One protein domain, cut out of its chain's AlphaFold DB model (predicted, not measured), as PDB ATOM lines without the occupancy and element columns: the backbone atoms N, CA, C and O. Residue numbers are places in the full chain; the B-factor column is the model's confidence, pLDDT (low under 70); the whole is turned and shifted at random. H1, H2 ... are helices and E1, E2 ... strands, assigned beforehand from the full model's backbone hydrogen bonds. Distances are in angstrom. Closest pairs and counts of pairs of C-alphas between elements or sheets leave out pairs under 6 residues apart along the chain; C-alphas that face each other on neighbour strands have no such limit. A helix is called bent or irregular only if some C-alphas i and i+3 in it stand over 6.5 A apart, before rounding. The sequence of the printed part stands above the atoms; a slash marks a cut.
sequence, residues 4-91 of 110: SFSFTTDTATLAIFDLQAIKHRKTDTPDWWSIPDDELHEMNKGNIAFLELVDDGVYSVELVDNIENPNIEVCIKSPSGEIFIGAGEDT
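AT A GLANCE: This is residues 4 to 91 of the 110 residues of the protein "Putative integron gene cassette protein" of Xenorhabdus poinarii G6 (UniProt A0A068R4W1). A small three-stranded sheet, E3, E2 and E5, forms a wall through the middle of the domain, and a two-stranded ribbon, E1 and E4, stands beside it as the other arm of an open V, with Thr 9 of E1 nearest to Ala 87 of E5 where the arms meet. The two short helices H1 and H2 lie away from the ribbon, beyond the sheet, and a long loop from E4 to E5 swings out at residues 65 to 71, which stick out. The printed part has 88 residues with two named helices and five named strands, in the order E1 E2 H1 H2 E3 E4 E5, and both sheets are antiparallel. The class is mixed, helices and strands, though under half of the residues are in named elements. The whole is compact, with a radius of gyration of the C-alphas of 12.9 A and spans of 35 by 28 by 21 A.

HOW THE PARTS SIT: E1, residues 4 to 9, is the antiparallel neighbour of E4, residues 57 to 63, at 150 degrees between directions, with N 7 and O 59 at 3.0 A and N 59 and O 7 at 2.9 A. E1 and E2, residues 13 to 17, meet only through their tight link. E2 is the inner strand of the sheet E3, E2, E5. It is antiparallel to E5, residues 84 to 87, at 164 degrees, with N 15 and O 86 at 2.8 A. It is also antiparallel to E3, residues 48 to 52, at 164 degrees, with N 49 and O 16 at 2.8 A. The closest C-alphas of E1 and E5 are those of Thr 9 and Ala 87, 5.1 A apart. E2 and E4 are apart, as are E3 and E4. H1, residues 19 to 25, is only just not on the sheet, with 4 pairs of C-alphas within 10 A. It is irregular: C-alphas 21 and 24 are 7.9 A apart. H2, residues 36 to 44, is on the sheet but only grazes it, with residues 39 to 43; its closest C-alphas to E3 are those of Met 43 and Ala 49, at 5.4 A. H1 and H2 are only just apart, the closest C-alphas being 8.1 A from each other. In H2 every O i to N i+4 pair is within hydrogen-bond range; in H1 1 of 3 is, beside 2 of 4 O i to N i+3 pairs.

IN THESE COORDINATES: E1 begins at C-alpha 4, (41.324, 38.882, 9.315), and measures 16.5 A. E2 is 13.1 A long, H1 9.9 A, H2 11.9 A and E3 13.0 A. E4, the longest strand by residues, is 19.4 A long and ends at C-alpha 63, (37.359, 35.611, 6.395). E5 is 9.8 A long and ends at C-alpha 87, (39.057, 49.277, -1.629).

THE WHOLE: The two C-alphas farthest apart, those of Thr 27 and Glu 68, are 38.7 A from each other. The printed part has no cut. The link from E4 to E5 is long, with 20 residues. The mean pLDDT of the printed part is 94.9, and no printed residue is under 70.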
ATOM      1  N   SER A   4      41.800  37.519   9.492       89.06
ATOM      2  CA  SER A   4      41.324  38.882   9.315       89.06
ATOM      3  C   SER A   4      42.437  39.773   8.793       89.06
ATOM      4  O   SER A   4      43.628  39.434   8.867       89.06
ATOM      5  N   PHE A   5      42.019  40.888   8.217       89.31
ATOM      6  CA  PHE A   5      42.865  42.010   7.847       89.31
ATOM      7  C   PHE A   5      42.023  43.287   7.875       89.31
ATOM      8  O   PHE A   5      40.797  43.233   7.996       89.31
ATOM      9  N   SER A   6      42.697  44.428   7.795       91.75
ATOM     10  CA  SER A   6      42.049  45.727   7.676       91.75
ATOM     11  C   SER A   6      42.379  46.349   6.334       91.75
ATOM     12  O   SER A   6      43.455  46.102   5.792       91.75
ATOM     13  N   PHE A   7      41.453  47.157   5.839       90.75
ATOM     14  CA  PHE A   7      41.652  48.000   4.672       90.75
ATOM     15  C   PHE A   7      41.156  49.410   4.952       90.75
ATOM     16  O   PHE A   7      40.312  49.608   5.832       90.75
ATOM     17  N   THR A   8      41.698  50.365   4.210       93.25
ATOM     18  CA  THR A   8      41.230  51.750   4.183       93.25
ATOM     19  C   THR A   8      40.583  52.008   2.833       93.25
ATOM     20  O   THR A   8      41.075  51.493   1.834       93.25
ATOM     21  N   THR A   9      39.509  52.787   2.808       94.12
ATOM     22  CA  THR A   9      38.903  53.284   1.570       94.12
ATOM     23  C   THR A   9      38.507  54.747   1.727       94.12
ATOM     24  O   THR A   9      37.974  55.125   2.774       94.12
ATOM     25  N   ASP A  10      38.760  55.534   0.684       94.81
ATOM     26  CA  ASP A  10      38.298  56.921   0.512       94.81
ATOM     27  C   ASP A  10      37.130  57.009  -0.496       94.81
ATOM     28  O   ASP A  10      36.856  58.058  -1.084       94.81
ATOM     29  N   THR A  11      36.479  55.873  -0.758       94.62
ATOM     30  CA  THR A  11      35.314  55.764  -1.647       94.62
ATOM     31  C   THR A  11      34.152  55.026  -0.995       94.62
ATOM     32  O   THR A  11      33.208  54.628  -1.677       94.62
ATOM     33  N   ALA A  12      34.231  54.808   0.322       96.25
ATOM     34  CA  ALA A  12      33.290  54.010   1.101       96.25
ATOM     35  C   ALA A  12      32.893  52.678   0.424       96.25
ATOM     36  O   ALA A  12      31.757  52.241   0.562       96.25
ATOM     37  N   THR A  13      33.802  52.014  -0.298       95.88
ATOM     38  CA  THR A  13      33.464  50.842  -1.126       95.88
ATOM     39  C   THR A  13      34.459  49.705  -0.909       95.88
ATOM     40  O   THR A  13      35.673  49.917  -0.908       95.88
ATOM     41  N   LEU A  14      33.960  48.472  -0.756       95.12
ATOM     42  CA  LEU A  14      34.772  47.250  -0.825       95.12
ATOM     43  C   LEU A  14      34.566  46.556  -2.179       95.12
ATOM     44  O   LEU A  14      33.443  46.195  -2.526       95.12
ATOM     45  N   ALA A  15      35.657  46.293  -2.892       96.44
ATOM     46  CA  ALA A  15      35.681  45.550  -4.146       96.44
ATOM     47  C   ALA A  15      36.214  44.122  -3.944       96.44
ATOM     48  O   ALA A  15      37.244  43.902  -3.300       96.44
ATOM     49  N   ILE A  16      35.516  43.139  -4.526       96.25
ATOM     50  CA  ILE A  16      35.870  41.714  -4.468       96.25
ATOM     51  C   ILE A  16      35.834  41.113  -5.874       96.25
ATOM     52  O   ILE A  16      34.765  41.025  -6.480       96.25
ATOM     53  N   PHE A  17      36.973  40.662  -6.400       96.62
ATOM     54  CA  PHE A  17      37.041  40.127  -7.766       96.62
ATOM     55  C   PHE A  17      38.261  39.253  -8.036       96.62
ATOM     56  O   PHE A  17      39.260  39.295  -7.330       96.62
ATOM     57  N   ASP A  18      38.201  38.499  -9.127       95.75
ATOM     58  CA  ASP A  18      39.368  37.889  -9.762       95.75
ATOM     59  C   ASP A  18      39.866  38.810 -10.887       95.75
ATOM     60  O   ASP A  18      39.081  39.221 -11.746       95.75
ATOM     61  N   LEU A  19      41.166  39.122 -10.925       94.69
ATOM     62  CA  LEU A  19      41.758  39.997 -11.952       94.69
ATOM     63  C   LEU A  19      41.447  39.534 -13.381       94.69
ATOM     64  O   LEU A  19      41.189  40.345 -14.271       94.69
ATOM     65  N   GLN A  20      41.432  38.223 -13.626       96.31
ATOM     66  CA  GLN A  20      41.109  37.692 -14.946       96.31
ATOM     67  C   GLN A  20      39.625  37.865 -15.306       96.31
ATOM     68  O   GLN A  20      39.308  37.921 -16.495       96.31
ATOM     69  N   ALA A  21      38.721  37.979 -14.325       97.88
ATOM     70  CA  ALA A  21      37.290  38.171 -14.562       97.88
ATOM     71  C   ALA A  21      36.931  39.599 -15.010       97.88
ATOM     72  O   ALA A  21      35.947  39.765 -15.731       97.88
ATOM     73  N   ILE A  22      37.738  40.600 -14.634       97.31
ATOM     74  CA  ILE A  22      37.530  42.015 -15.000       97.31
ATOM     75  C   ILE A  22      38.593  42.582 -15.948       97.31
ATOM     76  O   ILE A  22      38.592  43.773 -16.246       97.31
ATOM     77  N   LYS A  23      39.484  41.743 -16.484       97.06
ATOM     78  CA  LYS A  23      40.580  42.167 -17.373       97.06
ATOM     79  C   LYS A  23      40.122  42.997 -18.581       97.06
ATOM     80  O   LYS A  23      40.889  43.806 -19.100       97.06
ATOM     81  N   HIS A  24      38.886  42.809 -19.051       97.88
ATOM     82  CA  HIS A  24      38.311  43.597 -20.148       97.88
ATOM     83  C   HIS A  24      38.097  45.074 -19.801       97.88
ATOM     84  O   HIS A  24      37.983  45.874 -20.722       97.88
ATOM     85  N   ARG A  25      38.083  45.440 -18.513       97.88
ATOM     86  CA  ARG A  25      37.983  46.826 -18.032       97.88
ATOM     87  C   ARG A  25      39.334  47.531 -17.900       97.88
ATOM     88  O   ARG A  25      39.367  48.718 -17.614       97.88
ATOM     89  N   LYS A  26      40.460  46.850 -18.155       97.00
ATOM     90  CA  LYS A  26      41.804  47.424 -17.954       97.00
ATOM     91  C   LYS A  26      42.022  48.747 -18.687       97.00
ATOM     92  O   LYS A  26      42.576  49.664 -18.103       97.00
ATOM     93  N   THR A  27      41.574  48.857 -19.934       97.12
ATOM     94  CA  THR A  27      41.732  50.079 -20.745       97.12
ATOM     95  C   THR A  27      40.523  51.021 -20.652       97.12
ATOM     96  O   THR A  27      40.372  51.893 -21.504       97.12
ATOM     97  N   ASP A  28      39.609  50.791 -19.705       97.38
ATOM     98  CA  ASP A  28      38.442  51.647 -19.455       97.38
ATOM     99  C   ASP A  28      38.834  52.881 -18.615       97.38
ATOM    100  O   ASP A  28      40.006  53.036 -18.254       97.38
ATOM    101  N   THR A  29      37.897  53.778 -18.294       95.56
ATOM    102  CA  THR A  29      38.200  54.913 -17.403       95.56
ATOM    103  C   THR A  29      38.571  54.418 -15.996       95.56
ATOM    104  O   THR A  29      38.034  53.408 -15.554       95.56
ATOM    105  N   PRO A  30      39.484  55.080 -15.260       93.12
ATOM    106  CA  PRO A  30      39.893  54.629 -13.918       93.12
ATOM    107  C   PRO A  30      38.731  54.478 -12.920       93.12
ATOM    108  O   PRO A  30      38.801  53.690 -11.983       93.12
ATOM    109  N   ASP A  31      37.663  55.240 -13.129       93.88
ATOM    110  CA  ASP A  31      36.486  55.374 -12.275       93.88
ATOM    111  C   ASP A  31      35.216  54.778 -12.903       93.88
ATOM    112  O   ASP A  31      34.114  55.115 -12.470       93.88
ATOM    113  N   TRP A  32      35.332  53.898 -13.910       96.88
ATOM    114  CA  TRP A  32      34.174  53.292 -14.594       96.88
ATOM    115  C   TRP A  32      33.182  52.650 -13.612       96.88
ATOM    116  O   TRP A  32      31.978  52.647 -13.843       96.88
ATOM    117  N   TRP A  33      33.690  52.126 -12.497       95.06
ATOM    118  CA  TRP A  33      32.920  51.457 -11.453       95.06
ATOM    119  C   TRP A  33      32.038  52.413 -10.637       95.06
ATOM    120  O   TRP A  33      31.131  51.955  -9.961       95.06
ATOM    121  N   SER A  34      32.245  53.729 -10.745       94.00
ATOM    122  CA  SER A  34      31.346  54.748 -10.184       94.00
ATOM    123  C   SER A  34      30.127  55.038 -11.074       94.00
ATOM    124  O   SER A  34      29.244  55.814 -10.701       94.00
ATOM    125  N   ILE A  35      30.071  54.441 -12.273       96.75
ATOM    126  CA  ILE A  35      28.941  54.540 -13.195       96.75
ATOM    127  C   ILE A  35      27.953  53.413 -12.850       96.75
ATOM    128  O   ILE A  35      28.263  52.248 -13.115       96.75
ATOM    129  N   PRO A  36      26.739  53.718 -12.344       96.19
ATOM    130  CA  PRO A  36      25.836  52.692 -11.809       96.19
ATOM    131  C   PRO A  36      25.471  51.583 -12.805       96.19
ATOM    132  O   PRO A  36      25.324  50.424 -12.430       96.19
ATOM    133  N   ASP A  37      25.330  51.922 -14.089       97.81
ATOM    134  CA  ASP A  37      24.997  50.940 -15.124       97.81
ATOM    135  C   ASP A  37      26.146  49.949 -15.370       97.81
ATOM    136  O   ASP A  37      25.899  48.756 -15.569       97.81
ATOM    137  N   ASP A  38      27.397  50.417 -15.345       98.00
ATOM    138  CA  ASP A  38      28.565  49.557 -15.529       98.00
ATOM    139  C   ASP A  38      28.832  48.700 -14.290       98.00
ATOM    140  O   ASP A  38      29.065  47.495 -14.422       98.00
ATOM    141  N   GLU A  39      28.730  49.298 -13.101       96.81
ATOM    142  CA  GLU A  39      28.809  48.619 -11.806       96.81
ATOM    143  C   GLU A  39      27.814  47.447 -11.743       96.81
ATOM    144  O   GLU A  39      28.203  46.277 -11.629       96.81
ATOM    145  N   LEU A  40      26.521  47.737 -11.938       96.62
ATOM    146  CA  LEU A  40      25.456  46.736 -11.899       96.62
ATOM    147  C   LEU A  40      25.625  45.673 -12.986       96.62
ATOM    148  O   LEU A  40      25.316  44.500 -12.762       96.62
ATOM    149  N   HIS A  41      26.089  46.042 -14.179       97.94
ATOM    150  CA  HIS A  41      26.310  45.084 -15.262       97.94
ATOM    151  C   HIS A  41      27.410  44.075 -14.933       97.94
ATOM    152  O   HIS A  41      27.243  42.877 -15.184       97.94
ATOM    153  N   GLU A  42      28.525  44.527 -14.359       98.25
ATOM    154  CA  GLU A  42      29.624  43.644 -13.965       98.25
ATOM    155  C   GLU A  42      29.256  42.769 -12.757       98.25
ATOM    156  O   GLU A  42      29.549  41.565 -12.769       98.25
ATOM    157  N   MET A  43      28.523  43.322 -11.780       97.50
ATOM    158  CA  MET A  43      27.985  42.566 -10.643       97.50
ATOM    159  C   MET A  43      27.003  41.478 -11.085       97.50
ATOM    160  O   MET A  43      27.138  40.320 -10.692       97.50
ATOM    161  N   ASN A  44      26.066  41.795 -11.982       97.06
ATOM    162  CA  ASN A  44      25.104  40.817 -12.507       97.06
ATOM    163  C   ASN A  44      25.769  39.706 -13.330       97.06
ATOM    164  O   ASN A  44      25.269  38.581 -13.398       97.06
ATOM    165  N   LYS A  45      26.909  39.996 -13.963       97.94
ATOM    166  CA  LYS A  45      27.725  38.985 -14.644       97.94
ATOM    167  C   LYS A  45      28.564  38.143 -13.687       97.94
ATOM    168  O   LYS A  45      29.175  37.179 -14.159       97.94
ATOM    169  N   GLY A  46      28.623  38.502 -12.408       98.06
ATOM    170  CA  GLY A  46      29.493  37.891 -11.411       98.06
ATOM    171  C   GLY A  46      30.973  38.123 -11.697       98.06
ATOM    172  O   GLY A  46      31.789  37.264 -11.381       98.06
ATOM    173  N   ASN A  47      31.344  39.210 -12.374       98.38
ATOM    174  CA  ASN A  47      32.756  39.495 -12.644       98.38
ATOM    175  C   ASN A  47      33.454  40.130 -11.425       98.38
ATOM    176  O   ASN A  47      34.633  39.876 -11.197       98.38
ATOM    177  N   ILE A  48      32.708  40.901 -10.637       98.06
ATOM    178  CA  ILE A  48      33.140  41.628  -9.436       98.06
ATOM    179  C   ILE A  48      31.934  41.793  -8.512       98.06
ATOM    180  O   ILE A  48      30.796  41.786  -8.980       98.06
ATOM    181  N   ALA A  49      32.169  41.933  -7.214       97.44
ATOM    182  CA  ALA A  49      31.173  42.400  -6.262       97.44
ATOM    183  C   ALA A  49      31.654  43.702  -5.619       97.44
ATOM    184  O   ALA A  49      32.756  43.738  -5.070       97.44
ATOM    185  N   PHE A  50      30.808  44.729  -5.671       97.00
ATOM    186  CA  PHE A  50      30.951  45.941  -4.875       97.00
ATOM    187  C   PHE A  50      30.022  45.862  -3.670       97.00
ATOM    188  O   PHE A  50      28.856  45.477  -3.793       97.00
ATOM    189  N   LEU A  51      30.565  46.160  -2.493       94.94
ATOM    190  CA  LEU A  51      29.809  46.302  -1.258       94.94
ATOM    191  C   LEU A  51      29.988  47.733  -0.758       94.94
ATOM    192  O   LEU A  51      31.044  48.078  -0.221       94.94
ATOM    193  N   GLU A  52      28.940  48.531  -0.932       94.31
ATOM    194  CA  GLU A  52      28.862  49.898  -0.423       94.31
ATOM    195  C   GLU A  52      28.901  49.908   1.112       94.31
ATOM    196  O   GLU A  52      28.192  49.151   1.790       94.31
ATOM    197  N   LEU A  53      29.732  50.783   1.660       94.19
ATOM    198  CA  LEU A  53      29.898  51.047   3.084       94.19
ATOM    199  C   LEU A  53      29.233  52.383   3.433       94.19
ATOM    200  O   LEU A  53      28.680  53.078   2.587       94.19
ATOM    201  N   VAL A  54      29.233  52.732   4.720       91.06
ATOM    202  CA  VAL A  54      28.537  53.941   5.184       91.06
ATOM    203  C   VAL A  54      29.373  55.197   4.940       91.06
ATOM    204  O   VAL A  54      28.824  56.206   4.511       91.06
ATOM    205  N   ASP A  55      30.680  55.126   5.206       96.94
ATOM    206  CA  ASP A  55      31.607  56.261   5.166       96.94
ATOM    207  C   ASP A  55      33.016  55.820   4.730       96.94
ATOM    208  O   ASP A  55      33.372  54.639   4.820       96.94
ATOM    209  N   ASP A  56      33.851  56.780   4.340       96.62
ATOM    210  CA  ASP A  56      35.295  56.581   4.198       96.62
ATOM    211  C   ASP A  56      35.923  56.185   5.541       96.62
ATOM    212  O   ASP A  56      35.487  56.608   6.619       96.62
ATOM    213  N   GLY A  57      36.988  55.389   5.496       95.62
ATOM    214  CA  GLY A  57      37.737  55.035   6.694       95.62
ATOM    215  C   GLY A  57      38.308  53.629   6.686       95.62
ATOM    216  O   GLY A  57      38.556  53.032   5.643       95.62
ATOM    217  N   VAL A  58      38.562  53.117   7.894       94.50
ATOM    218  CA  VAL A  58      39.236  51.834   8.116       94.50
ATOM    219  C   VAL A  58      38.233  50.779   8.552       94.50
ATOM    220  O   VAL A  58      37.557  50.930   9.571       94.50
ATOM    221  N   TYR A  59      38.211  49.667   7.829       94.31
ATOM    222  CA  TYR A  59      37.298  48.553   8.055       94.31
ATOM    223  C   TYR A  59      38.064  47.251   8.288       94.31
ATOM    224  O   TYR A  59      39.206  47.084   7.857       94.31
ATOM    225  N   SER A  60      37.437  46.308   8.992       92.88
ATOM    226  CA  SER A  60      37.966  44.957   9.198       92.88
ATOM    227  C   SER A  60      37.208  43.946   8.351       92.88
ATOM    228  O   SER A  60      35.984  43.863   8.447       92.88
ATOM    229  N   VAL A  61      37.938  43.119   7.608       91.81
ATOM    230  CA  VAL A  61      37.384  41.971   6.891       91.81
ATOM    231  C   VAL A  61      37.690  40.709   7.689       91.81
ATOM    232  O   VAL A  61      38.854  40.399   7.965       91.81
ATOM    233  N   GLU A  62      36.645  39.973   8.063       93.00
ATOM    234  CA  GLU A  62      36.764  38.632   8.636       93.00
ATOM    235  C   GLU A  62      36.488  37.580   7.566       93.00
ATOM    236  O   GLU A  62      35.386  37.486   7.033       93.00
ATOM    237  N   LEU A  63      37.489  36.748   7.291       89.56
ATOM    238  CA  LEU A  63      37.359  35.611   6.395       89.56
ATOM    239  C   LEU A  63      37.130  34.348   7.209       89.56
ATOM    240  O   LEU A  63      37.916  33.998   8.101       89.56
ATOM    241  N   VAL A  64      36.025  33.691   6.887       92.06
ATOM    242  CA  VAL A  64      35.494  32.516   7.568       92.06
ATOM    243  C   VAL A  64      35.091  31.474   6.530       92.06
ATOM    244  O   VAL A  64      34.737  31.820   5.409       92.06
ATOM    245  N   ASP A  65      35.118  30.196   6.909       91.06
ATOM    246  CA  ASP A  65      34.725  29.107   5.999       91.06
ATOM    247  C   ASP A  65      33.215  29.108   5.707       91.06
ATOM    248  O   ASP A  65      32.777  28.561   4.700       91.06
ATOM    249  N   ASN A  66      32.416  29.684   6.610       92.38
ATOM    250  CA  ASN A  66      30.969  29.770   6.489       92.38
ATOM    251  C   ASN A  66      30.439  31.003   7.233       92.38
ATOM    252  O   ASN A  66      30.857  31.263   8.365       92.38
ATOM    253  N   ILE A  67      29.496  31.717   6.619       92.25
ATOM    254  CA  ILE A  67      28.736  32.801   7.251       92.25
ATOM    255  C   ILE A  67      27.355  32.245   7.598       92.25
ATOM    256  O   ILE A  67      26.612  31.813   6.722       92.25
ATOM    257  N   GLU A  68      27.000  32.230   8.882       94.50
ATOM    258  CA  GLU A  68      25.660  31.817   9.306       94.50
ATOM    259  C   GLU A  68      24.654  32.946   9.045       94.50
ATOM    260  O   GLU A  68      24.793  34.032   9.600       94.50
ATOM    261  N   ASN A  69      23.614  32.672   8.248       94.56
ATOM    262  CA  ASN A  69      22.539  33.616   7.903       94.56
ATOM    263  C   ASN A  69      23.050  34.941   7.295       94.56
ATOM    264  O   ASN A  69      22.869  36.002   7.900       94.56
ATOM    265  N   PRO A  70      23.689  34.906   6.112       94.62
ATOM    266  CA  PRO A  70      24.200  36.116   5.477       94.62
ATOM    267  C   PRO A  70      23.064  37.093   5.135       94.62
ATOM    268  O   PRO A  70      21.975  36.694   4.723       94.62
ATOM    269  N   ASN A  71      23.325  38.395   5.280       93.62
ATOM    270  CA  ASN A  71      22.386  39.432   4.835       93.62
ATOM    271  C   ASN A  71      22.287  39.503   3.307       93.62
ATOM    272  O   ASN A  71      21.233  39.848   2.777       93.62
ATOM    273  N   ILE A  72      23.398  39.222   2.623       91.88
ATOM    274  CA  ILE A  72      23.558  39.308   1.173       91.88
ATOM    275  C   ILE A  72      24.419  38.124   0.732       91.88
ATOM    276  O   ILE A  72      25.417  37.806   1.378       91.88
ATOM    277  N   GLU A  73      24.050  37.507  -0.386       93.44
ATOM    278  CA  GLU A  73      24.861  36.510  -1.078       93.44
ATOM    279  C   GLU A  73      25.094  36.966  -2.517       93.44
ATOM    280  O   GLU A  73      24.168  37.415  -3.195       93.44
ATOM    281  N   VAL A  74      26.334  36.839  -2.988       92.44
ATOM    282  CA  VAL A  74      26.730  37.161  -4.363       92.44
ATOM    283  C   VAL A  74      27.534  36.009  -4.953       92.44
ATOM    284  O   VAL A  74      28.221  35.281  -4.239       92.44
ATOM    285  N   CYS A  75      27.458  35.839  -6.271       93.94
ATOM    286  CA  CYS A  75      28.271  34.868  -6.997       93.94
ATOM    287  C   CYS A  75      29.321  35.601  -7.826       93.94
ATOM    288  O   CYS A  75      28.971  36.381  -8.708       93.94
ATOM    289  N   ILE A  76      30.595  35.300  -7.582       96.12
ATOM    290  CA  ILE A  76      31.714  35.813  -8.376       96.12
ATOM    291  C   ILE A  76      32.395  34.679  -9.143       96.12
ATOM    292  O   ILE A  76      32.475  33.539  -8.681       96.12
ATOM    293  N   LYS A  77      32.896  34.987 -10.336       97.81
ATOM    294  CA  LYS A  77      33.759  34.104 -11.116       97.81
ATOM    295  C   LYS A  77      35.171  34.166 -10.545       97.81
ATOM    296  O   LYS A  77      35.661  35.242 -10.225       97.81
ATOM    297  N   SER A  78      35.846  33.020 -10.518       96.25
ATOM    298  CA  SER A  78      37.268  32.925 -10.174       96.25
ATOM    299  C   SER A  78      38.029  32.115 -11.231       96.25
ATOM    300  O   SER A  78      38.381  30.957 -11.005       96.25
ATOM    301  N   PRO A  79      38.195  32.652 -12.454       97.38
ATOM    302  CA  PRO A  79      38.904  31.957 -13.528       97.38
ATOM    303  C   PRO A  79      40.386  31.688 -13.222       97.38
ATOM    304  O   PRO A  79      40.932  30.722 -13.752       97.38
ATOM    305  N   SER A  80      41.040  32.515 -12.403       95.00
ATOM    306  CA  SER A  80      42.430  32.306 -11.980       95.00
ATOM    307  C   SER A  80      42.551  31.461 -10.710       95.00
ATOM    308  O   SER A  80      43.593  30.843 -10.493       95.00
ATOM    309  N   GLY A  81      41.496  31.431  -9.892       91.75
ATOM    310  CA  GLY A  81      41.525  30.883  -8.537       91.75
ATOM    311  C   GLY A  81      42.023  31.877  -7.482       91.75
ATOM    312  O   GLY A  81      41.944  31.574  -6.300       91.75
ATOM    313  N   GLU A  82      42.511  33.059  -7.874       90.12
ATOM    314  CA  GLU A  82      42.938  34.113  -6.951       90.12
ATOM    315  C   GLU A  82      41.876  35.218  -6.858       90.12
ATOM    316  O   GLU A  82      41.471  35.801  -7.867       90.12
ATOM    317  N   ILE A  83      41.458  35.538  -5.630       91.88
ATOM    318  CA  ILE A  83      40.517  36.628  -5.343       91.88
ATOM    319  C   ILE A  83      41.247  37.805  -4.692       91.88
ATOM    320  O   ILE A  83      41.969  37.650  -3.702       91.88
ATOM    321  N   PHE A  84      41.023  38.989  -5.250       93.12
ATOM    322  CA  PHE A  84      41.311  40.283  -4.659       93.12
ATOM    323  C   PHE A  84      40.144  40.730  -3.771       93.12
ATOM    324  O   PHE A  84      38.980  40.573  -4.139       93.12
ATOM    325  N   ILE A  85      40.476  41.294  -2.610       93.62
ATOM    326  CA  ILE A  85      39.547  41.934  -1.675       93.62
ATOM    327  C   ILE A  85      40.243  43.211  -1.203       93.62
ATOM    328  O   ILE A  85      41.304  43.106  -0.582       93.62
ATOM    329  N   GLY A  86      39.673  44.376  -1.504       93.31
ATOM    330  CA  GLY A  86      40.276  45.675  -1.196       93.31
ATOM    331  C   GLY A  86      39.329  46.844  -1.463       93.31
ATOM    332  O   GLY A  86      38.128  46.639  -1.625       93.31
ATOM    333  N   ALA A  87      39.858  48.065  -1.473       94.19
ATOM    334  CA  ALA A  87      39.057  49.277  -1.629       94.19
ATOM    335  C   ALA A  87      38.484  49.419  -3.052       94.19
ATOM    336  O   ALA A  87      39.040  48.876  -4.009       94.19
ATOM    337  N   GLY A  88      37.382  50.159  -3.204       94.44
ATOM    338  CA  GLY A  88      36.768  50.443  -4.507       94.44
ATOM    339  C   GLY A  88      37.731  51.136  -5.471       94.44
ATOM    340  O   GLY A  88      37.841  50.735  -6.631       94.44
ATOM    341  N   GLU A  89      38.517  52.091  -4.969       92.81
ATOM    342  CA  GLU A  89      39.530  52.821  -5.738       92.81
ATOM    343  C   GLU A  89      40.688  51.956  -6.271       92.81
ATOM    344  O   GLU A  89      41.386  52.385  -7.189       92.81
ATOM    345  N   ASP A  90      40.857  50.731  -5.762       93.62
ATOM    346  CA  ASP A  90      41.858  49.768  -6.243       93.62
ATOM    347  C   ASP A  90      41.337  48.907  -7.416       93.62
ATOM    348  O   ASP A  90      42.004  47.970  -7.864       93.62
ATOM    349  N   THR A  91      40.128  49.173  -7.915       95.62
ATOM    350  CA  THR A  91      39.523  48.416  -9.018       95.62
ATOM    351  C   THR A  91      40.291  48.615 -10.328       95.62
ATOM    352  O   THR A  91      40.685  49.722 -10.681       95.62
TER     353      THR A  91